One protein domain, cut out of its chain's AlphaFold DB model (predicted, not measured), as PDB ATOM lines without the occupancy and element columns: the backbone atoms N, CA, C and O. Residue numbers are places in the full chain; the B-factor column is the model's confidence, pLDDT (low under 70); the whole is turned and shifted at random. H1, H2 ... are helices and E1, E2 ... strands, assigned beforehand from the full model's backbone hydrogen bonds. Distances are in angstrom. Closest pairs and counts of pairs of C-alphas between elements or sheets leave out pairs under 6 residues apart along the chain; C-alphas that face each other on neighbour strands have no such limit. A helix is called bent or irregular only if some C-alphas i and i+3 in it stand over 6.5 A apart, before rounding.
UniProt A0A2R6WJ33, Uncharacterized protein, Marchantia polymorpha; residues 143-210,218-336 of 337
ATOM      1  N   THR A 143      51.694  -3.742  20.843       91.38
ATOM      2  CA  THR A 143      52.345  -4.666  21.803       91.38
ATOM      3  C   THR A 143      53.228  -5.714  21.123       91.38
ATOM      4  O   THR A 143      53.926  -6.466  21.803       91.38
ATOM      5  N   LYS A 144      53.158  -5.822  19.791       92.31
ATOM      6  CA  LYS A 144      53.888  -6.798  18.967       92.31
ATOM      7  C   LYS A 144      55.024  -6.154  18.198       92.31
ATOM      8  O   LYS A 144      56.089  -6.748  18.058       92.31
ATOM      9  N   ILE A 145      54.796  -4.931  17.729       93.56
ATOM     10  CA  ILE A 145      55.764  -4.153  16.968       93.56
ATOM     11  C   ILE A 145      55.911  -2.754  17.558       93.56
ATOM     12  O   ILE A 145      54.964  -2.188  18.098       93.56
ATOM     13  N   ASP A 146      57.101  -2.176  17.418       95.25
ATOM     14  CA  ASP A 146      57.352  -0.804  17.853       95.25
ATOM     15  C   ASP A 146      56.846   0.199  16.806       95.25
ATOM     16  O   ASP A 146      57.539   0.538  15.839       95.25
ATOM     17  N   LEU A 147      55.615   0.670  17.009       95.88
ATOM     18  CA  LEU A 147      54.976   1.696  16.182       95.88
ATOM     19  C   LEU A 147      55.622   3.083  16.356       95.88
ATOM     20  O   LEU A 147      55.491   3.944  15.487       95.88
ATOM     21  N   ASN A 148      56.384   3.312  17.431       96.44
ATOM     22  CA  ASN A 148      56.969   4.623  17.723       96.44
ATOM     23  C   ASN A 148      58.174   4.963  16.835       96.44
ATOM     24  O   ASN A 148      58.602   6.117  16.793       96.44
ATOM     25  N   ARG A 149      58.686   3.992  16.065       96.50
ATOM     26  CA  ARG A 149      59.798   4.192  15.116       96.50
ATOM     27  C   ARG A 149      59.428   5.082  13.932       96.50
ATOM     28  O   ARG A 149      60.324   5.625  13.290       96.50
ATOM     29  N   ARG A 150      58.137   5.212  13.611       96.69
ATOM     30  CA  ARG A 150      57.669   6.068  12.515       96.69
ATOM     31  C   ARG A 150      57.528   7.501  13.005       96.69
ATOM     32  O   ARG A 150      57.001   7.740  14.088       96.69
ATOM     33  N   ASN A 151      57.997   8.462  12.209       95.44
ATOM     34  CA  ASN A 151      58.048   9.874  12.611       95.44
ATOM     35  C   ASN A 151      56.663  10.491  12.808       95.44
ATOM     36  O   ASN A 151      56.498  11.359  13.663       95.44
ATOM     37  N   ARG A 152      55.681  10.051  12.020       98.12
ATOM     38  CA  ARG A 152      54.308  10.539  12.056       98.12
ATOM     39  C   ARG A 152      53.382   9.397  12.445       98.12
ATOM     40  O   ARG A 152      53.420   8.322  11.852       98.12
ATOM     41  N   ARG A 153      52.594   9.631  13.491       98.50
ATOM     42  CA  ARG A 153      51.746   8.640  14.155       98.50
ATOM     43  C   ARG A 153      50.383   9.265  14.398       98.50
ATOM     44  O   ARG A 153      50.245  10.187  15.202       98.50
ATOM     45  N   VAL A 154      49.410   8.803  13.638       98.75
ATOM     46  CA  VAL A 154      48.099   9.406  13.465       98.75
ATOM     47  C   VAL A 154      47.063   8.487  14.083       98.75
ATOM     48  O   VAL A 154      46.992   7.305  13.749       98.75
ATOM     49  N   PHE A 155      46.251   9.044  14.970       98.69
ATOM     50  CA  PHE A 155      45.023   8.401  15.413       98.69
ATOM     51  C   PHE A 155      43.833   9.097  14.756       98.69
ATOM     52  O   PHE A 155      43.696  10.317  14.860       98.69
ATOM     53  N   LEU A 156      42.994   8.335  14.060       98.69
ATOM     54  CA  LEU A 156      41.706   8.800  13.560       98.69
ATOM     55  C   LEU A 156      40.594   8.196  14.411       98.69
ATOM     56  O   LEU A 156      40.508   6.979  14.546       98.69
ATOM     57  N   ASP A 157      39.746   9.056  14.952       97.69
ATOM     58  CA  ASP A 157      38.589   8.691  15.754       97.69
ATOM     59  C   ASP A 157      37.323   9.135  15.009       97.69
ATOM     60  O   ASP A 157      37.066  10.332  14.859       97.69
ATOM     61  N   LEU A 158      36.591   8.175  14.448       96.44
ATOM     62  CA  LEU A 158      35.459   8.398  13.553       96.44
ATOM     63  C   LEU A 158      34.167   8.054  14.305       96.44
ATOM     64  O   LEU A 158      33.821   6.881  14.398       96.44
ATOM     65  N   GLY A 159      33.483   9.065  14.852       93.12
ATOM     66  CA  GLY A 159      32.374   8.862  15.799       93.12
ATOM     67  C   GLY A 159      32.804   9.076  17.251       93.12
ATOM     68  O   GLY A 159      32.497   8.291  18.138       93.12
ATOM     69  N   SER A 160      33.565  10.137  17.521       91.25
ATOM     70  CA  SER A 160      34.219  10.287  18.824       91.25
ATOM     71  C   SER A 160      33.254  10.512  19.986       91.25
ATOM     72  O   SER A 160      33.612  10.181  21.110       91.25
ATOM     73  N   ASN A 161      32.055  11.067  19.766       90.44
ATOM     74  CA  ASN A 161      31.080  11.395  20.809       90.44
ATOM     75  C   ASN A 161      31.653  12.324  21.898       90.44
ATOM     76  O   ASN A 161      31.581  13.541  21.760       90.44
ATOM     77  N   THR A 162      32.280  11.798  22.954       87.38
ATOM     78  CA  THR A 162      32.900  12.607  24.018       87.38
ATOM     79  C   THR A 162      34.408  12.386  24.073       87.38
ATOM     80  O   THR A 162      34.914  11.350  23.670       87.38
ATOM     81  N   PHE A 163      35.170  13.312  24.657       88.19
ATOM     82  CA  PHE A 163      36.617  13.101  24.839       88.19
ATOM     83  C   PHE A 163      36.940  11.812  25.623       88.19
ATOM     84  O   PHE A 163      37.973  11.177  25.420       88.19
ATOM     85  N   ALA A 164      36.036  11.442  26.528       81.19
ATOM     86  CA  ALA A 164      36.190  10.347  27.464       81.19
ATOM     87  C   ALA A 164      35.956   8.953  26.871       81.19
ATOM     88  O   ALA A 164      36.359   8.000  27.523       81.19
ATOM     89  N   SER A 165      35.285   8.817  25.721       79.56
ATOM     90  CA  SER A 165      34.954   7.509  25.136       79.56
ATOM     91  C   SER A 165      36.199   6.861  24.527       79.56
ATOM     92  O   SER A 165      36.811   5.990  25.134       79.56
ATOM     93  N   SER A 166      36.633   7.301  23.352       87.94
ATOM     94  CA  SER A 166      37.742   6.670  22.628       87.94
ATOM     95  C   SER A 166      39.043   7.456  22.767       87.94
ATOM     96  O   SER A 166      40.049   6.886  23.192       87.94
ATOM     97  N   ILE A 167      39.042   8.767  22.502       91.44
ATOM     98  CA  ILE A 167      40.264   9.597  22.501       91.44
ATOM     99  C   ILE A 167      41.094   9.426  23.774       91.44
ATOM    100  O   ILE A 167      42.287   9.120  23.706       91.44
ATOM    101  N   GLN A 168      40.475   9.615  24.939       88.25
ATOM    102  CA  GLN A 168      41.179   9.501  26.209       88.25
ATOM    103  C   GLN A 168      41.762   8.097  26.422       88.25
ATOM    104  O   GLN A 168      42.901   7.983  26.874       88.25
ATOM    105  N   TRP A 169      41.024   7.047  26.058       86.56
ATOM    106  CA  TRP A 169      41.502   5.672  26.174       86.56
ATOM    107  C   TRP A 169      42.724   5.429  25.288       86.56
ATOM    108  O   TRP A 169      43.727   4.912  25.774       86.56
ATOM    109  N   PHE A 170      42.693   5.857  24.021       91.38
ATOM    110  CA  PHE A 170      43.814   5.646  23.097       91.38
ATOM    111  C   PHE A 170      45.070   6.384  23.548       91.38
ATOM    112  O   PHE A 170      46.157   5.822  23.486       91.38
ATOM    113  N   ILE A 171      44.929   7.599  24.078       91.06
ATOM    114  CA  ILE A 171      46.058   8.350  24.641       91.06
ATOM    115  C   ILE A 171      46.695   7.622  25.836       91.06
ATOM    116  O   ILE A 171      47.897   7.742  26.058       91.06
ATOM    117  N   GLN A 172      45.899   6.922  26.644       85.38
ATOM    118  CA  GLN A 172      46.357   6.346  27.911       85.38
ATOM    119  C   GLN A 172      46.809   4.892  27.799       85.38
ATOM    120  O   GLN A 172      47.711   4.477  28.524       85.38
ATOM    121  N   MET A 173      46.147   4.120  26.941       85.19
ATOM    122  CA  MET A 173      46.220   2.660  26.935       85.19
ATOM    123  C   MET A 173      46.866   2.108  25.671       85.19
ATOM    124  O   MET A 173      47.485   1.044  25.723       85.19
ATOM    125  N   TYR A 174      46.716   2.792  24.533       91.69
ATOM    126  CA  TYR A 174      47.263   2.291  23.284       91.69
ATOM    127  C   TYR A 174      48.786   2.527  23.253       91.69
ATOM    128  O   TYR A 174      49.228   3.644  23.522       91.69
ATOM    129  N   PRO A 175      49.614   1.511  22.939       92.81
ATOM    130  CA  PRO A 175      51.076   1.590  23.033       92.81
ATOM    131  C   PRO A 175      51.708   2.372  21.860       92.81
ATOM    132  O   PRO A 175      52.552   1.859  21.125       92.81
ATOM    133  N   CYS A 176      51.291   3.623  21.664       94.19
ATOM    134  CA  CYS A 176      51.803   4.535  20.645       94.19
ATOM    135  C   CYS A 176      51.711   5.993  21.118       94.19
ATOM    136  O   CYS A 176      50.639   6.474  21.484       94.19
ATOM    137  N   ASP A 177      52.818   6.726  21.027       93.75
ATOM    138  CA  ASP A 177      52.872   8.156  21.320       93.75
ATOM    139  C   ASP A 177      52.417   8.962  20.100       93.75
ATOM    140  O   ASP A 177      53.235   9.414  19.287       93.75
ATOM    141  N   PHE A 178      51.107   9.151  19.948       97.44
ATOM    142  CA  PHE A 178      50.536   9.840  18.791       97.44
ATOM    143  C   PHE A 178      51.107  11.255  18.585       97.44
ATOM    144  O   PHE A 178      51.271  12.064  19.505       97.44
ATOM    145  N   THR A 179      51.408  11.579  17.328       97.69
ATOM    146  CA  THR A 179      51.852  12.915  16.917       97.69
ATOM    147  C   THR A 179      50.689  13.815  16.535       97.69
ATOM    148  O   THR A 179      50.815  15.031  16.647       97.69
ATOM    149  N   GLU A 180      49.569  13.239  16.104       97.50
ATOM    150  CA  GLU A 180      48.328  13.962  15.837       97.50
ATOM    151  C   GLU A 180      47.108  13.054  15.994       97.50
ATOM    152  O   GLU A 180      47.187  11.840  15.794       97.50
ATOM    153  N   ILE A 181      45.988  13.666  16.372       98.50
ATOM    154  CA  ILE A 181      44.700  12.996  16.537       98.50
ATOM    155  C   ILE A 181      43.671  13.753  15.701       98.50
ATOM    156  O   ILE A 181      43.573  14.976  15.808       98.50
ATOM    157  N   HIS A 182      42.909  13.039  14.881       98.56
ATOM    158  CA  HIS A 182      41.822  13.582  14.073       98.56
ATOM    159  C   HIS A 182      40.507  12.971  14.539       98.56
ATOM    160  O   HIS A 182      40.267  11.790  14.314       98.56
ATOM    161  N   ALA A 183      39.679  13.775  15.197       97.81
ATOM    162  CA  ALA A 183      38.436  13.334  15.813       97.81
ATOM    163  C   ALA A 183      37.233  13.903  15.059       97.81
ATOM    164  O   ALA A 183      37.156  15.115  14.843       97.81
ATOM    165  N   PHE A 184      36.306  13.039  14.666       96.69
ATOM    166  CA  PHE A 184      35.107  13.392  13.917       96.69
ATOM    167  C   PHE A 184      33.872  13.176  14.787       96.69
ATOM    168  O   PHE A 184      33.613  12.067  15.250       96.69
ATOM    169  N   GLU A 185      33.109  14.248  14.992       94.38
ATOM    170  CA  GLU A 185      31.842  14.228  15.722       94.38
ATOM    171  C   GLU A 185      30.895  15.287  15.148       94.38
ATOM    172  O   GLU A 185      31.126  16.490  15.288       94.38
ATOM    173  N   ARG A 186      29.802  14.850  14.517       91.06
ATOM    174  CA  ARG A 186      28.839  15.734  13.839       91.06
ATOM    175  C   ARG A 186      28.175  16.742  14.782       91.06
ATOM    176  O   ARG A 186      27.788  17.826  14.348       91.06
ATOM    177  N   ARG A 187      27.999  16.395  16.057       89.88
ATOM    178  CA  ARG A 187      27.332  17.226  17.056       89.88
ATOM    179  C   ARG A 187      28.324  18.109  17.802       89.88
ATOM    180  O   ARG A 187      29.149  17.641  18.581       89.88
ATOM    181  N   LEU A 188      28.169  19.418  17.621       87.69
ATOM    182  CA  LEU A 188      28.997  20.448  18.259       87.69
ATOM    183  C   LEU A 188      28.988  20.396  19.796       87.69
ATOM    184  O   LEU A 188      29.926  20.872  20.426       87.69
ATOM    185  N   ASP A 189      27.929  19.859  20.399       89.25
ATOM    186  CA  ASP A 189      27.739  19.841  21.848       89.25
ATOM    187  C   ASP A 189      28.366  18.625  22.548       89.25
ATOM    188  O   ASP A 189      28.580  18.677  23.761       89.25
ATOM    189  N   LEU A 190      28.691  17.558  21.804       88.12
ATOM    190  CA  LEU A 190      29.188  16.302  22.375       88.12
ATOM    191  C   LEU A 190      30.706  16.317  22.604       88.12
ATOM    192  O   LEU A 190      31.167  16.126  23.736       88.12
ATOM    193  N   LEU A 191      31.496  16.577  21.556       90.88
ATOM    194  CA  LEU A 191      32.950  16.455  21.648       90.88
ATOM    195  C   LEU A 191      33.596  17.753  22.136       90.88
ATOM    196  O   LEU A 191      33.897  18.659  21.360       90.88
ATOM    197  N   GLN A 192      33.881  17.803  23.435       89.06
ATOM    198  CA  GLN A 192      34.602  18.906  24.065       89.06
ATOM    199  C   GLN A 192      35.982  18.443  24.533       89.06
ATOM    200  O   GLN A 192      36.100  17.587  25.411       89.06
ATOM    201  N   ILE A 193      37.039  19.019  23.951       90.06
ATOM    202  CA  ILE A 193      38.417  18.731  24.361       90.06
ATOM    203  C   ILE A 193      38.729  19.526  25.634       90.06
ATOM    204  O   ILE A 193      38.597  20.754  25.628       90.06
ATOM    205  N   PRO A 194      39.152  18.871  26.729       87.12
ATOM    206  CA  PRO A 194      39.504  19.583  27.946       87.12
ATOM    207  C   PRO A 194      40.704  20.504  27.697       87.12
ATOM    208  O   PRO A 194      41.640  20.152  26.984       87.12
ATOM    209  N   GLN A 195      40.709  21.685  28.319       82.38
ATOM    210  CA  GLN A 195      41.847  22.613  28.219       82.38
ATOM    211  C   GLN A 195      43.079  22.097  28.973       82.38
ATOM    212  O   GLN A 195      44.220  22.319  28.564       82.38
ATOM    213  N   ALA A 196      42.842  21.415  30.091       78.50
ATOM    214  CA  ALA A 196      43.855  20.792  30.918       78.50
ATOM    215  C   ALA A 196      43.236  19.636  31.706       78.50
ATOM    216  O   ALA A 196      42.027  19.587  31.927       78.50
ATOM    217  N   PHE A 197      44.086  18.721  32.161       75.38
ATOM    218  CA  PHE A 197      43.681  17.721  33.132       75.38
ATOM    219  C   PHE A 197      43.508  18.353  34.523       75.38
ATOM    220  O   PHE A 197      44.395  19.069  34.991       75.38
ATOM    221  N   SER A 198      42.392  18.048  35.190       71.44
ATOM    222  CA  SER A 198      42.122  18.441  36.575       71.44
ATOM    223  C   SER A 198      41.922  17.200  37.437       71.44
ATOM    224  O   SER A 198      40.888  16.545  37.362       71.44
ATOM    225  N   GLU A 199      42.893  16.899  38.302       69.06
ATOM    226  CA  GLU A 199      42.782  15.802  39.277       69.06
ATOM    227  C   GLU A 199      41.619  16.025  40.258       69.06
ATOM    228  O   GLU A 199      41.015  15.075  40.748       69.06
ATOM    229  N   LYS A 200      41.281  17.291  40.538       68.25
ATOM    230  CA  LYS A 200      40.180  17.664  41.436       68.25
ATOM    231  C   LYS A 200      38.820  17.242  40.881       68.25
ATOM    232  O   LYS A 200      37.952  16.872  41.668       68.25
ATOM    233  N   ASP A 201      38.675  17.260  39.560       66.12
ATOM    234  CA  ASP A 201      37.420  16.992  38.852       66.12
ATOM    235  C   ASP A 201      37.405  15.584  38.215       66.12
ATOM    236  O   ASP A 201      36.468  15.210  37.518       66.12
ATOM    237  N   ASN A 202      38.438  14.775  38.480       66.94
ATOM    238  CA  ASN A 202      38.671  13.453  37.901       66.94
ATOM    239  C   ASN A 202      37.930  12.330  38.659       66.94
ATOM    240  O   ASN A 202      38.543  11.417  39.228       66.94
ATOM    241  N   TRP A 203      36.598  12.401  38.681       62.38
ATOM    242  CA  TRP A 203      35.726  11.445  39.375       62.38
ATOM    243  C   TRP A 203      34.731  10.788  38.414       62.38
ATOM    244  O   TRP A 203      34.239  11.425  37.488       62.38
ATOM    245  N   VAL A 204      34.430   9.504  38.635       58.81
ATOM    246  CA  VAL A 204      33.360   8.794  37.913       58.81
ATOM    247  C   VAL A 204      32.045   9.011  38.658       58.81
ATOM    248  O   VAL A 204      32.042   9.044  39.891       58.81
ATOM    249  N   ASN A 205      30.937   9.135  37.917       55.28
ATOM    250  CA  ASN A 205      29.590   9.134  38.491       55.28
ATOM    251  C   ASN A 205      29.406   7.922  39.416       55.28
ATOM    252  O   ASN A 205      29.839   6.815  39.093       55.28
ATOM    253  N   GLU A 206      28.788   8.147  40.577       52.59
ATOM    254  CA  GLU A 206      28.637   7.126  41.612       52.59
ATOM    255  C   GLU A 206      27.831   5.933  41.074       52.59
ATOM    256  O   GLU A 206      26.654   6.049  40.737       52.59
ATOM    257  N   ASN A 207      28.473   4.765  41.013       54.53
ATOM    258  CA  ASN A 207      27.765   3.495  40.957       54.53
ATOM    259  C   ASN A 207      27.274   3.191  42.385       54.53
ATOM    260  O   ASN A 207      28.111   3.153  43.289       54.53
ATOM    261  N   PRO A 208      25.974   2.923  42.620       55.41
ATOM    262  CA  PRO A 208      25.456   2.562  43.944       55.41
ATOM    263  C   PRO A 208      26.196   1.391  44.617       55.41
ATOM    264  O   PRO A 208      26.187   1.271  45.840       55.41
ATOM    265  N   ALA A 209      26.848   0.531  43.826       51.72
ATOM    266  CA  ALA A 209      27.624  -0.619  44.279       51.72
ATOM    267  C   ALA A 209      29.135  -0.348  44.467       51.72
ATOM    268  O   ALA A 209      29.848  -1.240  44.932       51.72
ATOM    269  N   ALA A 210      29.655   0.844  44.137       48.78
ATOM    270  CA  ALA A 210      31.086   1.155  44.213       48.78
ATOM    271  C   ALA A 210      31.375   2.462  44.976       48.78
ATOM    272  O   ALA A 210      30.681   3.465  44.847       48.78
ATOM    273  N   GLY A 218      46.028  11.258  34.272       72.81
ATOM    274  CA  GLY A 218      45.980  12.545  33.584       72.81
ATOM    275  C   GLY A 218      46.287  12.423  32.096       72.81
ATOM    276  O   GLY A 218      47.095  11.588  31.698       72.81
ATOM    277  N   VAL A 219      45.666  13.271  31.270       83.69
ATOM    278  CA  VAL A 219      46.080  13.441  29.870       83.69
ATOM    279  C   VAL A 219      47.060  14.615  29.781       83.69
ATOM    280  O   VAL A 219      46.713  15.724  30.204       83.69
ATOM    281  N   PRO A 220      48.281  14.416  29.250       85.00
ATOM    282  CA  PRO A 220      49.246  15.497  29.106       85.00
ATOM    283  C   PRO A 220      48.733  16.638  28.217       85.00
ATOM    284  O   PRO A 220      48.164  16.417  27.152       85.00
ATOM    285  N   SER A 221      49.002  17.889  28.591       87.56
ATOM    286  CA  SER A 221      48.519  19.053  27.829       87.56
ATOM    287  C   SER A 221      49.083  19.143  26.407       87.56
ATOM    288  O   SER A 221      48.464  19.750  25.532       87.56
ATOM    289  N   TRP A 222      50.250  18.546  26.151       89.00
ATOM    290  CA  TRP A 222      50.880  18.568  24.832       89.00
ATOM    291  C   TRP A 222      50.089  17.772  23.788       89.00
ATOM    292  O   TRP A 222      50.053  18.201  22.636       89.00
ATOM    293  N   ILE A 223      49.443  16.661  24.167       91.94
ATOM    294  CA  ILE A 223      48.652  15.858  23.224       91.94
ATOM    295  C   ILE A 223      47.286  16.497  22.974       91.94
ATOM    296  O   ILE A 223      46.828  16.494  21.839       91.94
ATOM    297  N   LEU A 224      46.697  17.165  23.975       92.50
ATOM    298  CA  LEU A 224      45.430  17.898  23.815       92.50
ATOM    299  C   LEU A 224      45.512  18.944  22.693       92.50
ATOM    300  O   LEU A 224      44.596  19.072  21.888       92.50
ATOM    301  N   LYS A 225      46.654  19.635  22.580       92.50
ATOM    302  CA  LYS A 225      46.926  20.631  21.525       92.50
ATOM    303  C   LYS A 225      47.102  20.032  20.125       92.50
ATOM    304  O   LYS A 225      47.161  20.779  19.153       92.50
ATOM    305  N   ARG A 226      47.249  18.710  20.020       95.25
ATOM    306  CA  ARG A 226      47.435  17.970  18.761       95.25
ATOM    307  C   ARG A 226      46.146  17.303  18.277       95.25
ATOM    308  O   ARG A 226      46.170  16.647  17.237       95.25
ATOM    309  N   ILE A 227      45.045  17.468  19.013       96.56
ATOM    310  CA  ILE A 227      43.724  16.983  18.619       96.56
ATOM    311  C   ILE A 227      43.089  18.010  17.685       96.56
ATOM    312  O   ILE A 227      42.898  19.171  18.045       96.56
ATOM    313  N   LYS A 228      42.750  17.568  16.477       97.50
ATOM    314  CA  LYS A 228      41.970  18.314  15.493       97.50
ATOM    315  C   LYS A 228      40.552  17.757  15.508       97.50
ATOM    316  O   LYS A 228      40.357  16.577  15.223       97.50
ATOM    317  N   VAL A 229      39.588  18.602  15.857       96.38
ATOM    318  CA  VAL A 229      38.166  18.245  15.878       96.38
ATOM    319  C   VAL A 229      37.513  18.672  14.573       96.38
ATOM    320  O   VAL A 229      37.664  19.814  14.137       96.38
ATOM    321  N   TYR A 230      36.770  17.753  13.973       96.25
ATOM    322  CA  TYR A 230      35.988  17.961  12.768       96.25
ATOM    323  C   TYR A 230      34.520  17.746  13.108       96.25
ATOM    324  O   TYR A 230      34.100  16.628  13.405       96.25
ATOM    325  N   ASN A 231      33.723  18.812  13.040       94.75
ATOM    326  CA  ASN A 231      32.284  18.714  13.266       94.75
ATOM    327  C   ASN A 231      31.548  18.245  12.018       94.75
ATOM    328  O   ASN A 231      30.801  18.997  11.397       94.75
ATOM    329  N   LYS A 232      31.859  17.017  11.610       93.62
ATOM    330  CA  LYS A 232      31.443  16.435  10.342       93.62
ATOM    331  C   LYS A 232      31.064  14.977  10.521       93.62
ATOM    332  O   LYS A 232      31.578  14.294  11.404       93.62
ATOM    333  N   PHE A 233      30.170  14.527   9.656       91.56
ATOM    334  CA  PHE A 233      29.835  13.121   9.522       91.56
ATOM    335  C   PHE A 233      30.888  12.414   8.656       91.56
ATOM    336  O   PHE A 233      31.508  13.045   7.798       91.56
ATOM    337  N   VAL A 234      31.119  11.124   8.884       93.94
ATOM    338  CA  VAL A 234      32.090  10.330   8.121       93.94
ATOM    339  C   VAL A 234      31.344   9.349   7.214       93.94
ATOM    340  O   VAL A 234      30.357   8.733   7.610       93.94
ATOM    341  N   SER A 235      31.794   9.239   5.967       94.62
ATOM    342  CA  SER A 235      31.138   8.460   4.911       94.62
ATOM    343  C   SER A 235      32.143   8.005   3.840       94.62
ATOM    344  O   SER A 235      33.348   8.278   3.911       94.62
ATOM    345  N   ASP A 236      31.650   7.293   2.820       94.00
ATOM    346  CA  ASP A 236      32.420   6.848   1.649       94.00
ATOM    347  C   ASP A 236      32.460   7.865   0.488       94.00
ATOM    348  O   ASP A 236      33.187   7.656  -0.494       94.00
ATOM    349  N   ALA A 237      31.724   8.972   0.616       94.19
ATOM    350  CA  ALA A 237      31.622  10.073  -0.336       94.19
ATOM    351  C   ALA A 237      31.406  11.408   0.392       94.19
ATOM    352  O   ALA A 237      30.733  11.448   1.420       94.19
ATOM    353  N   ASP A 238      31.965  12.503  -0.129       95.06
ATOM    354  CA  ASP A 238      31.697  13.830   0.424       95.06
ATOM    355  C   ASP A 238      30.264  14.245   0.076       95.06
ATOM    356  O   ASP A 238      29.811  14.048  -1.052       95.06
ATOM    357  N   ASP A 239      29.574  14.853   1.035       93.25
ATOM    358  CA  ASP A 239      28.231  15.385   0.836       93.25
ATOM    359  C   ASP A 239      28.080  16.686   1.626       93.25
ATOM    360  O   ASP A 239      28.222  16.734   2.851       93.25
ATOM    361  N   VAL A 240      27.828  17.772   0.898       89.50
ATOM    362  CA  VAL A 240      27.699  19.112   1.472       89.50
ATOM    363  C   VAL A 240      26.420  19.231   2.299       89.50
ATOM    364  O   VAL A 240      26.447  19.877   3.346       89.50
ATOM    365  N   ASP A 241      25.337  18.576   1.878       88.81
ATOM    366  CA  ASP A 241      24.017  18.714   2.496       88.81
ATOM    367  C   ASP A 241      23.971  18.017   3.860       88.81
ATOM    368  O   ASP A 241      23.389  18.529   4.818       88.81
ATOM    369  N   THR A 242      24.641  16.869   3.976       85.88
ATOM    370  CA  THR A 242      24.753  16.115   5.234       85.88
ATOM    371  C   THR A 242      26.016  16.443   6.033       85.88
ATOM    372  O   THR A 242      26.202  15.927   7.139       85.88
ATOM    373  N   SER A 243      26.869  17.342   5.522       89.94
ATOM    374  CA  SER A 243      28.192  17.654   6.077       89.94
ATOM    375  C   SER A 243      29.081  16.411   6.236       89.94
ATOM    376  O   SER A 243      29.832  16.273   7.209       89.94
ATOM    377  N   ALA A 244      28.973  15.482   5.287       93.31
ATOM    378  CA  ALA A 244      29.718  14.238   5.285       93.31
ATOM    379  C   ALA A 244      31.073  14.387   4.582       93.31
ATOM    380  O   ALA A 244      31.212  15.119   3.599       93.31
ATOM    381  N   VAL A 245      32.085  13.691   5.098       95.88
ATOM    382  CA  VAL A 245      33.441  13.645   4.545       95.88
ATOM    383  C   VAL A 245      33.753  12.241   4.078       95.88
ATOM    384  O   VAL A 245      33.670  11.291   4.858       95.88
ATOM    385  N   ASN A 246      34.246  12.141   2.846       97.00
ATOM    386  CA  ASN A 246      34.873  10.923   2.367       97.00
ATOM    387  C   ASN A 246      36.170  10.671   3.143       97.00
ATOM    388  O   ASN A 246      37.211  11.259   2.835       97.00
ATOM    389  N   ILE A 247      36.134   9.774   4.130       97.12
ATOM    390  CA  ILE A 247      37.305   9.563   4.991       97.12
ATOM    391  C   ILE A 247      38.478   8.932   4.244       97.12
ATOM    392  O   ILE A 247      39.631   9.236   4.534       97.12
ATOM    393  N   THR A 248      38.203   8.111   3.227       97.50
ATOM    394  CA  THR A 248      39.260   7.493   2.414       97.50
ATOM    395  C   THR A 248      40.016   8.567   1.634       97.50
ATOM    396  O   THR A 248      41.245   8.613   1.664       97.50
ATOM    397  N   ARG A 249      39.282   9.483   0.989       97.56
ATOM    398  CA  ARG A 249      39.857  10.646   0.303       97.56
ATOM    399  C   ARG A 249      40.599  11.549   1.288       97.56
ATOM    400  O   ARG A 249      41.740  11.912   1.031       97.56
ATOM    401  N   PHE A 250      39.994  11.869   2.432       98.31
ATOM    402  CA  PHE A 250      40.617  12.688   3.474       98.31
ATOM    403  C   PHE A 250      41.971  12.112   3.921       98.31
ATOM    404  O   PHE A 250      42.973  12.825   3.956       98.31
ATOM    405  N   MET A 251      42.038  10.805   4.187       98.50
ATOM    406  CA  MET A 251      43.275  10.119   4.571       98.50
ATOM    407  C   MET A 251      44.338  10.163   3.465       98.50
ATOM    408  O   MET A 251      45.498  10.468   3.744       98.50
ATOM    409  N   LYS A 252      43.960   9.888   2.210       98.19
ATOM    410  CA  LYS A 252      44.910   9.770   1.088       98.19
ATOM    411  C   LYS A 252      45.340  11.116   0.502       98.19
ATOM    412  O   LYS A 252      46.489  11.269   0.105       98.19
ATOM    413  N   GLU A 253      44.448  12.096   0.452       98.12
ATOM    414  CA  GLU A 253      44.664  13.341  -0.295       98.12
ATOM    415  C   GLU A 253      44.929  14.542   0.617       98.12
ATOM    416  O   GLU A 253      45.839  15.329   0.344       98.12
ATOM    417  N   GLU A 254      44.176  14.683   1.712       98.00
ATOM    418  CA  GLU A 254      44.346  15.808   2.643       98.00
ATOM    419  C   GLU A 254      45.452  15.527   3.656       98.00
ATOM    420  O   GLU A 254      46.394  16.309   3.788       98.00
ATOM    421  N   LEU A 255      45.371  14.386   4.345       98.31
ATOM    422  CA  LEU A 255      46.409  13.971   5.283       98.31
ATOM    423  C   LEU A 255      47.629  13.384   4.583       98.31
ATOM    424  O   LEU A 255      48.704  13.406   5.182       98.31
ATOM    425  N   LYS A 256      47.479  12.890   3.349       98.25
ATOM    426  CA  LYS A 256      48.552  12.253   2.571       98.25
ATOM    427  C   LYS A 256      49.230  11.128   3.351       98.25
ATOM    428  O   LYS A 256      50.456  11.076   3.422       98.25
ATOM    429  N   LEU A 257      48.422  10.291   4.000       98.44
ATOM    430  CA  LEU A 257      48.917   9.155   4.769       98.44
ATOM    431  C   LEU A 257      49.511   8.105   3.834       98.44
ATOM    432  O   LEU A 257      48.994   7.838   2.749       98.44
ATOM    433  N   THR A 258      50.598   7.497   4.284       97.69
ATOM    434  CA  THR A 258      51.355   6.482   3.557       97.69
ATOM    435  C   THR A 258      51.670   5.305   4.474       97.69
ATOM    436  O   THR A 258      51.560   5.403   5.693       97.69
ATOM    437  N   ALA A 259      52.175   4.206   3.909       96.50
ATOM    438  CA  ALA A 259      52.684   3.077   4.695       96.50
ATOM    439  C   ALA A 259      53.915   3.417   5.574       96.50
ATOM    440  O   ALA A 259      54.361   2.589   6.370       96.50
ATOM    441  N   GLY A 260      54.501   4.611   5.403       97.31
ATOM    442  CA  GLY A 260      55.580   5.132   6.245       97.31
ATOM    443  C   GLY A 260      55.096   5.802   7.535       97.31
ATOM    444  O   GLY A 260      55.922   6.100   8.401       97.31
ATOM    445  N   ASP A 261      53.787   6.013   7.681       98.44
ATOM    446  CA  ASP A 261      53.152   6.571   8.873       98.44
ATOM    447  C   ASP A 261      52.642   5.448   9.786       98.44
ATOM    448  O   ASP A 261      52.445   4.316   9.351       98.44
ATOM    449  N   THR A 262      52.449   5.723  11.076       98.62
ATOM    450  CA  THR A 262      51.594   4.874  11.920       98.62
ATOM    451  C   THR A 262      50.180   5.397  11.859       98.62
ATOM    452  O   THR A 262      49.973   6.569  12.158       98.62
ATOM    453  N   VAL A 263      49.215   4.550  11.516       98.75
ATOM    454  CA  VAL A 263      47.814   4.955  11.392       98.75
ATOM    455  C   VAL A 263      46.919   3.984  12.144       98.75
ATOM    456  O   VAL A 263      46.774   2.824  11.761       98.75
ATOM    457  N   ILE A 264      46.301   4.495  13.204       98.56
ATOM    458  CA  ILE A 264      45.325   3.780  14.027       98.56
ATOM    459  C   ILE A 264      43.959   4.403  13.790       98.56
ATOM    460  O   ILE A 264      43.831   5.627  13.811       98.56
ATOM    461  N   VAL A 265      42.944   3.573  13.567       98.56
ATOM    462  CA  VAL A 265      41.577   4.034  13.303       98.56
ATOM    463  C   VAL A 265      40.631   3.426  14.331       98.56
ATOM    464  O   VAL A 265      40.600   2.210  14.482       98.56
ATOM    465  N   LYS A 266      39.831   4.255  15.002       96.88
ATOM    466  CA  LYS A 266      38.595   3.833  15.672       96.88
ATOM    467  C   LYS A 266      37.414   4.320  14.844       96.88
ATOM    468  O   LYS A 266      37.433   5.464  14.396       96.88
ATOM    469  N   MET A 267      36.433   3.460  14.606       95.44
ATOM    470  CA  MET A 267      35.276   3.770  13.768       95.44
ATOM    471  C   MET A 267      33.988   3.234  14.380       95.44
ATOM    472  O   MET A 267      33.875   2.031  14.619       95.44
ATOM    473  N   ASP A 268      33.015   4.116  14.562       91.88
ATOM    474  CA  ASP A 268      31.647   3.755  14.921       91.88
ATOM    475  C   ASP A 268      30.925   3.393  13.643       91.88
ATOM    476  O   ASP A 268      30.945   4.139  12.668       91.88
ATOM    477  N   ILE A 269      30.333   2.210  13.622       87.38
ATOM    478  CA  ILE A 269      29.654   1.683  12.455       87.38
ATOM    479  C   ILE A 269      28.175   1.595  12.785       87.38
ATOM    480  O   ILE A 269      27.723   0.657  13.448       87.38
ATOM    481  N   GLU A 270      27.425   2.565  12.273       82.25
ATOM    482  CA  GLU A 270      25.974   2.628  12.412       82.25
ATOM    483  C   GLU A 270      25.291   2.287  11.086       82.25
ATOM    484  O   GLU A 270      24.452   1.382  11.027       82.25
ATOM    485  N   ASP A 271      25.666   2.991  10.009       81.62
ATOM    486  CA  ASP A 271      25.086   2.791   8.677       81.62
ATOM    487  C   ASP A 271      26.017   3.254   7.539       81.62
ATOM    488  O   ASP A 271      26.472   2.440   6.733       81.62
ATOM    489  N   SER A 272      26.350   4.548   7.472       81.00
ATOM    490  CA  SER A 272      27.150   5.129   6.373       81.00
ATOM    491  C   SER A 272      28.605   4.669   6.361       81.00
ATOM    492  O   SER A 272      29.306   4.848   5.363       81.00
ATOM    493  N   GLU A 273      29.070   4.091   7.462       89.69
ATOM    494  CA  GLU A 273      30.443   3.649   7.632       89.69
ATOM    495  C   GLU A 273      30.666   2.242   7.057       89.69
ATOM    496  O   GLU A 273      31.786   1.887   6.684       89.69
ATOM    497  N   TRP A 274      29.600   1.451   6.870       90.88
ATOM    498  CA  TRP A 274      29.679   0.123   6.246       90.88
ATOM    499  C   TRP A 274      30.281   0.155   4.827       90.88
ATOM    500  O   TRP A 274      31.192  -0.640   4.537       90.88
ATOM    501  N   PRO A 275      29.849   1.065   3.926       94.12
ATOM    502  CA  PRO A 275      30.499   1.250   2.633       94.12
ATOM    503  C   PRO A 275      31.990   1.609   2.716       94.12
ATOM    504  O   PRO A 275      32.746   1.205   1.833       94.12
ATOM    505  N   ILE A 276      32.449   2.292   3.774       95.75
ATOM    506  CA  ILE A 276      33.862   2.676   3.941       95.75
ATOM    507  C   ILE A 276      34.735   1.425   4.048       95.75
ATOM    508  O   ILE A 276      35.674   1.256   3.267       95.75
ATOM    509  N   LEU A 277      34.398   0.505   4.956       95.00
ATOM    510  CA  LEU A 277      35.152  -0.743   5.111       95.00
ATOM    511  C   LEU A 277      35.038  -1.644   3.879       95.00
ATOM    512  O   LEU A 277      36.018  -2.264   3.463       95.00
ATOM    513  N   THR A 278      33.866  -1.667   3.242       93.38
ATOM    514  CA  THR A 278      33.664  -2.396   1.982       93.38
ATOM    515  C   THR A 278      34.553  -1.840   0.865       93.38
ATOM    516  O   THR A 278      35.135  -2.596   0.085       93.38
ATOM    517  N   ARG A 279      34.728  -0.518   0.794       94.81
ATOM    518  CA  ARG A 279      35.670   0.124  -0.127       94.81
ATOM    519  C   ARG A 279      37.111  -0.242   0.219       94.81
ATOM    520  O   ARG A 279      37.871  -0.582  -0.683       94.81
ATOM    521  N   TRP A 280      37.481  -0.242   1.498       96.38
ATOM    522  CA  TRP A 280      38.832  -0.600   1.955       96.38
ATOM    523  C   TRP A 280      39.194  -2.064   1.676       96.38
ATOM    524  O   TRP A 280      40.353  -2.356   1.388       96.38
ATOM    525  N   LEU A 281      38.227  -2.988   1.672       94.19
ATOM    526  CA  LEU A 281      38.443  -4.371   1.214       94.19
ATOM    527  C   LEU A 281      38.928  -4.453  -0.243       94.19
ATOM    528  O   LEU A 281      39.615  -5.411  -0.611       94.19
ATOM    529  N   ASN A 282      38.553  -3.465  -1.057       93.06
ATOM    530  CA  ASN A 282      38.832  -3.400  -2.487       93.06
ATOM    531  C   ASN A 282      39.934  -2.385  -2.845       93.06
ATOM    532  O   ASN A 282      40.357  -2.347  -3.999       93.06
ATOM    533  N   ASP A 283      40.421  -1.593  -1.883       94.75
ATOM    534  CA  ASP A 283      41.535  -0.656  -2.060       94.75
ATOM    535  C   ASP A 283      42.847  -1.300  -1.557       94.75
ATOM    536  O   ASP A 283      43.059  -1.415  -0.343       94.75
ATOM    537  N   PRO A 284      43.749  -1.734  -2.459       90.31
ATOM    538  CA  PRO A 284      44.982  -2.421  -2.080       90.31
ATOM    539  C   PRO A 284      46.001  -1.516  -1.374       90.31
ATOM    540  O   PRO A 284      46.949  -2.032  -0.785       90.31
ATOM    541  N   GLU A 285      45.849  -0.192  -1.424       95.38
ATOM    542  CA  GLU A 285      46.744   0.728  -0.718       95.38
ATOM    543  C   GLU A 285      46.343   0.888   0.748       95.38
ATOM    544  O   GLU A 285      47.211   1.004   1.614       95.38
ATOM    545  N   MET A 286      45.041   0.845   1.049       97.31
ATOM    546  CA  MET A 286      44.529   1.106   2.398       97.31
ATOM    547  C   MET A 286      45.026   0.094   3.433       97.31
ATOM    548  O   MET A 286      45.311   0.478   4.567       97.31
ATOM    549  N   VAL A 287      45.246  -1.167   3.042       94.88
ATOM    550  CA  VAL A 287      45.860  -2.166   3.931       94.88
ATOM    551  C   VAL A 287      47.319  -1.833   4.255       94.88
ATOM    552  O   VAL A 287      47.818  -2.220   5.304       94.88
ATOM    553  N   GLY A 288      48.022  -1.118   3.376       95.25
ATOM    554  CA  GLY A 288      49.371  -0.626   3.648       95.25
ATOM    555  C   GLY A 288      49.385   0.649   4.490       95.25
ATOM    556  O   GLY A 288      50.325   0.850   5.248       95.25
ATOM    557  N   ILE A 289      48.358   1.495   4.354       98.00
ATOM    558  CA  ILE A 289      48.236   2.770   5.073       98.00
ATOM    559  C   ILE A 289      47.803   2.552   6.524       98.00
ATOM    560  O   ILE A 289      48.338   3.206   7.409       98.00
ATOM    561  N   VAL A 290      46.837   1.662   6.777       98.31
ATOM    562  CA  VAL A 290      46.245   1.480   8.109       98.31
ATOM    563  C   VAL A 290      46.900   0.317   8.846       98.31
ATOM    564  O   VAL A 290      46.882  -0.836   8.393       98.31
ATOM    565  N   ASP A 291      47.472   0.608  10.012       98.06
ATOM    566  CA  ASP A 291      48.123  -0.396  10.844       98.06
ATOM    567  C   ASP A 291      47.108  -1.233  11.606       98.06
ATOM    568  O   ASP A 291      47.166  -2.459  11.532       98.06
ATOM    569  N   GLU A 292      46.173  -0.576  12.292       98.06
ATOM    570  CA  GLU A 292      45.190  -1.236  13.146       98.06
ATOM    571  C   GLU A 292      43.859  -0.477  13.178       98.06
ATOM    572  O   GLU A 292      43.822   0.757  13.130       98.06
ATOM    573  N   ILE A 293      42.764  -1.238  13.233       97.50
ATOM    574  CA  ILE A 293      41.391  -0.730  13.197       97.50
ATOM    575  C   ILE A 293      40.605  -1.279  14.391       97.50
ATOM    576  O   ILE A 293      40.621  -2.479  14.663       97.50
ATOM    577  N   PHE A 294      39.850  -0.413  15.050       94.50
ATOM    578  CA  PHE A 294      38.883  -0.741  16.090       94.50
ATOM    579  C   PHE A 294      37.501  -0.320  15.608       94.50
ATOM    580  O   PHE A 294      37.324   0.832  15.220       94.50
ATOM    581  N   VAL A 295      36.534  -1.234  15.609       92.62
ATOM    582  CA  VAL A 295      35.183  -0.937  15.121       92.62
ATOM    583  C   VAL A 295      34.119  -1.162  16.181       92.62
ATOM    584  O   VAL A 295      33.944  -2.281  16.662       92.62
ATOM    585  N   GLU A 296      33.394  -0.106  16.530       89.00
ATOM    586  CA  GLU A 296      32.217  -0.173  17.397       89.00
ATOM    587  C   GLU A 296      31.013  -0.416  16.492       89.00
ATOM    588  O   GLU A 296      30.589   0.475  15.765       89.00
ATOM    589  N   VAL A 297      30.523  -1.656  16.422       87.06
ATOM    590  CA  VAL A 297      29.499  -2.015  15.428       87.06
ATOM    591  C   VAL A 297      28.126  -2.077  16.069       87.06
ATOM    592  O   VAL A 297      27.850  -2.960  16.886       87.06
ATOM    593  N   HIS A 298      27.228  -1.206  15.623       87.25
ATOM    594  CA  HIS A 298      25.831  -1.238  16.019       87.25
ATOM    595  C   HIS A 298      25.032  -2.136  15.059       87.25
ATOM    596  O   HIS A 298      24.948  -1.894  13.856       87.25
ATOM    597  N   TYR A 299      24.437  -3.208  15.585       86.00
ATOM    598  CA  TYR A 299      23.721  -4.208  14.789       86.00
ATOM    599  C   TYR A 299      22.434  -4.691  15.463       86.00
ATOM    600  O   TYR A 299      22.256  -4.620  16.681       86.00
ATOM    601  N   ASN A 300      21.543  -5.266  14.659       86.50
ATOM    602  CA  ASN A 300      20.348  -5.949  15.114       86.50
ATOM    603  C   ASN A 300      20.708  -7.243  15.847       86.50
ATOM    604  O   ASN A 300      21.085  -8.247  15.241       86.50
ATOM    605  N   HIS A 301      20.609  -7.215  17.171       84.00
ATOM    606  CA  HIS A 301      20.701  -8.402  18.006       84.00
ATOM    607  C   HIS A 301      20.071  -8.127  19.374       84.00
ATOM    608  O   HIS A 301      20.100  -7.003  19.871       84.00
ATOM    609  N   SER A 302      19.550  -9.165  20.029       80.19
ATOM    610  CA  SER A 302      18.934  -9.026  21.359       80.19
ATOM    611  C   SER A 302      19.901  -8.517  22.438       80.19
ATOM    612  O   SER A 302      19.476  -7.828  23.361       80.19
ATOM    613  N   SER A 303      21.208  -8.772  22.296       73.75
ATOM    614  CA  SER A 303      22.241  -8.223  23.197       73.75
ATOM    615  C   SER A 303      22.353  -6.697  23.143       73.75
ATOM    616  O   SER A 303      22.941  -6.104  24.040       73.75
ATOM    617  N   MET A 304      21.795  -6.066  22.107       77.25
ATOM    618  CA  MET A 304      21.845  -4.624  21.881       77.25
ATOM    619  C   MET A 304      20.586  -3.883  22.364       77.25
ATOM    620  O   MET A 304      20.508  -2.660  22.238       77.25
ATOM    621  N   PHE A 305      19.602  -4.591  22.940       77.50
ATOM    622  CA  PHE A 305      18.340  -3.999  23.412       77.50
ATOM    623  C   PHE A 305      18.541  -2.929  24.482       77.50
ATOM    624  O   PHE A 305      17.917  -1.875  24.411       77.50
ATOM    625  N   ASN A 306      19.459  -3.149  25.424       73.88
ATOM    626  CA  ASN A 306      19.716  -2.194  26.506       73.88
ATOM    627  C   ASN A 306      20.287  -0.853  26.009       73.88
ATOM    628  O   ASN A 306      20.219   0.137  26.730       73.88
ATOM    629  N   TYR A 307      20.811  -0.818  24.781       76.00
ATOM    630  CA  TYR A 307      21.425   0.360  24.165       76.00
ATOM    631  C   TYR A 307      20.563   0.960  23.042       76.00
ATOM    632  O   TYR A 307      20.954   1.938  22.412       76.00
ATOM    633  N   ASN A 308      19.372   0.401  22.780       83.06
ATOM    634  CA  ASN A 308      18.502   0.769  21.653       83.06
ATOM    635  C   ASN A 308      19.180   0.658  20.270       83.06
ATOM    636  O   ASN A 308      18.772   1.325  19.315       83.06
ATOM    637  N   TRP A 309      20.207  -0.187  20.143       84.00
ATOM    638  CA  TRP A 309      20.944  -0.402  18.891       84.00
ATOM    639  C   TRP A 309      20.400  -1.576  18.067       84.00
ATOM    640  O   TRP A 309      20.747  -1.752  16.907       84.00
ATOM    641  N   ASN A 310      19.434  -2.334  18.579       81.50
ATOM    642  CA  ASN A 310      18.763  -3.366  17.783       81.50
ATOM    643  C   ASN A 310      17.918  -2.827  16.614       81.50
ATOM    644  O   ASN A 310      17.372  -3.609  15.841       81.50
ATOM    645  N   LYS A 311      17.769  -1.503  16.522       85.44
ATOM    646  CA  LYS A 311      17.076  -0.809  15.432       85.44
ATOM    647  C   LYS A 311      17.865  -0.795  14.119       85.44
ATOM    648  O   LYS A 311      17.276  -0.514  13.080       85.44
ATOM    649  N   PHE A 312      19.179  -1.031  14.160       87.50
ATOM    650  CA  PHE A 312      20.012  -1.005  12.959       87.50
ATOM    651  C   PHE A 312      19.713  -2.204  12.055       87.50
ATOM    652  O   PHE A 312      19.223  -3.233  12.510       87.50
ATOM    653  N   LYS A 313      19.958  -2.061  10.750       89.06
ATOM    654  CA  LYS A 313      19.542  -3.056   9.745       89.06
ATOM    655  C   LYS A 313      20.453  -4.287   9.692       89.06
ATOM    656  O   LYS A 313      19.974  -5.389   9.435       89.06
ATOM    657  N   HIS A 314      21.745  -4.091   9.945       89.62
ATOM    658  CA  HIS A 314      22.759  -5.131   9.822       89.62
ATOM    659  C   HIS A 314      22.710  -6.115  10.982       89.62
ATOM    660  O   HIS A 314      22.445  -5.734  12.116       89.62
ATOM    661  N   GLN A 315      22.980  -7.387  10.710       88.38
ATOM    662  CA  GLN A 315      22.998  -8.456  11.703       88.38
ATOM    663  C   GLN A 315      24.395  -8.626  12.309       88.38
ATOM    664  O   GLN A 315      25.412  -8.419  11.645       88.38
ATOM    665  N   ARG A 316      24.467  -9.136  13.546       85.94
ATOM    666  CA  ARG A 316      25.743  -9.477  14.215       85.94
ATOM    667  C   ARG A 316      26.652 -10.365  13.353       85.94
ATOM    668  O   ARG A 316      27.869 -10.199  13.337       85.94
ATOM    669  N   LEU A 317      26.052 -11.310  12.627       86.56
ATOM    670  CA  LEU A 317      26.773 -12.226  11.745       86.56
ATOM    671  C   LEU A 317      27.420 -11.502  10.556       86.56
ATOM    672  O   LEU A 317      28.516 -11.869  10.145       86.56
ATOM    673  N   GLU A 318      26.756 -10.482  10.010       90.00
ATOM    674  CA  GLU A 318      27.280  -9.682   8.900       90.00
ATOM    675  C   GLU A 318      28.491  -8.862   9.348       90.00
ATOM    676  O   GLU A 318      29.513  -8.869   8.666       90.00
ATOM    677  N   ALA A 319      28.430  -8.267  10.545       89.25
ATOM    678  CA  ALA A 319      29.568  -7.575  11.157       89.25
ATOM    679  C   ALA A 319      30.772  -8.507  11.316       89.25
ATOM    680  O   ALA A 319      31.884  -8.187  10.900       89.25
ATOM    681  N   LYS A 320      30.542  -9.710  11.852       89.75
ATOM    682  CA  LYS A 320      31.595 -10.717  12.014       89.75
ATOM    683  C   LYS A 320      32.234 -11.104  10.677       89.75
ATOM    684  O   LYS A 320      33.458 -11.181  10.589       89.75
ATOM    685  N   LYS A 321      31.418 -11.340   9.641       92.38
ATOM    686  CA  LYS A 321      31.899 -11.692   8.294       92.38
ATOM    687  C   LYS A 321      32.759 -10.581   7.701       92.38
ATOM    688  O   LYS A 321      33.863 -10.872   7.259       92.38
ATOM    689  N   LEU A 322      32.311  -9.328   7.793       92.56
ATOM    690  CA  LEU A 322      33.076  -8.177   7.314       92.56
ATOM    691  C   LEU A 322      34.470  -8.111   7.956       92.56
ATOM    692  O   LEU A 322      35.468  -7.923   7.264       92.56
ATOM    693  N   LEU A 323      34.562  -8.313   9.273       93.81
ATOM    694  CA  LEU A 323      35.844  -8.273   9.978       93.81
ATOM    695  C   LEU A 323      36.731  -9.464   9.603       93.81
ATOM    696  O   LEU A 323      37.942  -9.300   9.461       93.81
ATOM    697  N   ALA A 324      36.151 -10.650   9.412       94.31
ATOM    698  CA  ALA A 324      36.883 -11.821   8.938       94.31
ATOM    699  C   ALA A 324      37.451 -11.599   7.523       94.31
ATOM    700  O   ALA A 324      38.628 -11.883   7.290       94.31
ATOM    701  N   ASP A 325      36.662 -11.017   6.616       95.25
ATOM    702  CA  ASP A 325      37.103 -10.627   5.274       95.25
ATOM    703  C   ASP A 325      38.244  -9.601   5.341       95.25
ATOM    704  O   ASP A 325      39.262  -9.745   4.659       95.25
ATOM    705  N   MET A 326      38.121  -8.590   6.209       96.00
ATOM    706  CA  MET A 326      39.158  -7.576   6.418       96.00
ATOM    707  C   MET A 326      40.458  -8.212   6.935       96.00
ATOM    708  O   MET A 326      41.537  -7.932   6.406       96.00
ATOM    709  N   ARG A 327      40.381  -9.126   7.911       95.88
ATOM    710  CA  ARG A 327      41.550  -9.859   8.429       95.88
ATOM    711  C   ARG A 327      42.206 -10.736   7.372       95.88
ATOM    712  O   ARG A 327      43.432 -10.744   7.283       95.88
ATOM    713  N   TRP A 328      41.412 -11.404   6.537       94.19
ATOM    714  CA  TRP A 328      41.912 -12.183   5.404       94.19
ATOM    715  C   TRP A 328      42.640 -11.308   4.372       94.19
ATOM    716  O   TRP A 328      43.673 -11.707   3.834       94.19
ATOM    717  N   LYS A 329      42.165 -10.077   4.145       94.19
ATOM    718  CA  LYS A 329      42.874  -9.069   3.335       94.19
ATOM    719  C   LYS A 329      44.109  -8.484   4.018       94.19
ATOM    720  O   LYS A 329      44.881  -7.790   3.363       94.19
ATOM    721  N   GLY A 330      44.328  -8.794   5.293       94.75
ATOM    722  CA  GLY A 330      45.502  -8.398   6.054       94.75
ATOM    723  C   GLY A 330      45.294  -7.186   6.955       94.75
ATOM    724  O   GLY A 330      46.288  -6.669   7.449       94.75
ATOM    725  N   TYR A 331      44.069  -6.712   7.190       97.25
ATOM    726  CA  TYR A 331      43.810  -5.655   8.173       97.25
ATOM    727  C   TYR A 331      43.859  -6.207   9.599       97.25
ATOM    728  O   TYR A 331      43.173  -7.179   9.921       97.25
ATOM    729  N   TYR A 332      44.645  -5.570  10.469       96.69
ATOM    730  CA  TYR A 332      44.675  -5.886  11.896       96.69
ATOM    731  C   TYR A 332      43.481  -5.190  12.572       96.69
ATOM    732  O   TYR A 332      43.558  -4.025  12.939       96.69
ATOM    733  N   ILE A 333      42.326  -5.861  12.595       95.19
ATOM    734  CA  ILE A 333      41.037  -5.262  12.979       95.19
ATOM    735  C   ILE A 333      40.388  -5.971  14.171       95.19
ATOM    736  O   ILE A 333      40.380  -7.208  14.256       95.19
ATOM    737  N   HIS A 334      39.811  -5.174  15.070       90.56
ATOM    738  CA  HIS A 334      39.196  -5.570  16.334       90.56
ATOM    739  C   HIS A 334      37.770  -5.046  16.434       90.56
ATOM    740  O   HIS A 334      37.475  -3.955  15.949       90.56
ATOM    741  N   PHE A 335      36.916  -5.773  17.151       86.00
ATOM    742  CA  PHE A 335      35.741  -5.138  17.733       86.00
ATOM    743  C   PHE A 335      36.189  -4.147  18.813       86.00
ATOM    744  O   PHE A 335      37.022  -4.477  19.660       86.00
ATOM    745  N   TRP A 336      35.626  -2.948  18.764       82.75
ATOM    746  CA  TRP A 336      35.535  -2.044  19.895       82.75
ATOM    747  C   TRP A 336      34.236  -2.378  20.652       82.75
ATOM    748  O   TRP A 336      33.230  -2.654  19.990       82.75
TER     749      TRP A 336
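AT A GLANCE: This is residues 143 to 210 and 218 to 336 of the 337 residues of an uncharacterized protein of Marchantia polymorpha (UniProt A0A2R6WJ33). A twisted sheet of six parallel strands forms the core, with H3, H4, H5 and H7 along one of its faces and H1 on the other. A small second sheet, E4 and E5, lies near the ends of E1 and E2, H6 lies beyond the end of E7, and residues 203 to 210 stick out as a free arm beside the cut. The printed part has 187 residues with seven named helices and eight named strands, along the chain E1 H1 E2 H2 E3 E4 E5 H3 E6 H4 H5 E7 H6 H7 E8, and the large sheet runs E3 E2 E1 E6 E7 E8. The class is mixed, helices and strands, with 91 of the 187 residues, under half, in named elements. The whole is compact, with a radius of gyration of the C-alphas of 17.0 A and spans of 48 by 44 by 40 A.

HOW THE PARTS SIT: Begin with the large sheet: E3 (residues 227 to 230), E2 (180 to 184), E1 (153 to 158), E6 (262 to 269), E7 (292 to 297) and E8 (332 to 336), with E3 and E8 as edge strands. Its strands' lines turn by 73 degrees from edge to edge. Look at N 154 and O 262, 2.7 A apart, for E1 and E6, whose directions differ by 6 degrees. The other neighbours show N 182 and O 155 at 2.8 A, N 228 and O 181 at 2.8 A, N 294 and O 265 at 2.8 A, and N 334 and O 293 at 2.8 A. Now find H7, residues 316 to 328: it lies over E7 and E8 at a height over the sheet of 9.2 A, along the strands, at 2 degrees to E8 on the local plane. Its closest C-alphas to E8 are those of Arg 327 and Ile 333, 6.5 A apart. H4, residues 274 to 282, only just touches H7, with 3 pairs of C-alphas within 8 A, the closest Leu 281 and Met 326 at 6.2 A; H7 does this with residues 322 to 326 alone, at a shallow tilt of 25 degrees, the same way. H3, residues 247 to 254, is close to H4 but not clearly touching, with the C-alphas of Thr 248 and Ile 276 7.4 A apart. H5, residues 286 to 289, is near H3, with 5 pairs of C-alphas within 10 A. H1, residues 167 to 173, only grazes the sheet with its residues 167 to 171; the C-alphas of Asp 157 and Ile 167 are 7.0 A apart. H2, residues 221 to 224, is only just not on the sheet, with 4 pairs of C-alphas within 10 A. E3 runs on into E4, residues 233 to 235, at 82 degrees; E4 is parallel to E5, residues 244 to 246, with N 245 and O 233 2.8 A apart. H6, residues 302 to 307, is not on the large sheet and is irregular, with C-alphas 303 and 306 7.3 A apart. E1, H1, E2 form a strand-helix-strand unit, two parallel neighbour strands with a helix between them along the chain; so do E6, H4 H5, E7 and E7, H6 H7, E8, and the three crossovers are right-handed. Every O i to N i+4 pair is within hydrogen-bond range in H1, H3 and H7, against 4 of 5 in H4 and 0 of 2 in H6, which has 2 of 3 O i to N i+3 pairs within range; H2 and H5 are too short for an i+4 pair.

IN THESE COORDINATES: Find C-alpha 153 at (51.746, 8.640, 14.155), where E1 begins its 16.3 A. E6, the longest strand, runs 22.2 A from C-alpha 262 at (51.594, 4.874, 11.920), and E7 spans 15.9 A. H7, the longest helix, spans 18.6 A, and H4 13.1 A. E8 ends at C-alpha 336, (35.535, -2.044, 19.895).

THE WHOLE: Look for the cut after residue 210: residues 211 to 217 are not printed, and C-alphas 210 and 218 are 21.6 A apart. The two C-alphas farthest apart, those of Pro 208 and Pro 284, are 50.2 A apart. Of the links that are printed whole, none is long; the link from E2 to H2 runs across the cut. Residues 185 to 210 hold no named element. Mean pLDDT of the printed part is 89.6, and residues 199 to 210 are under 70.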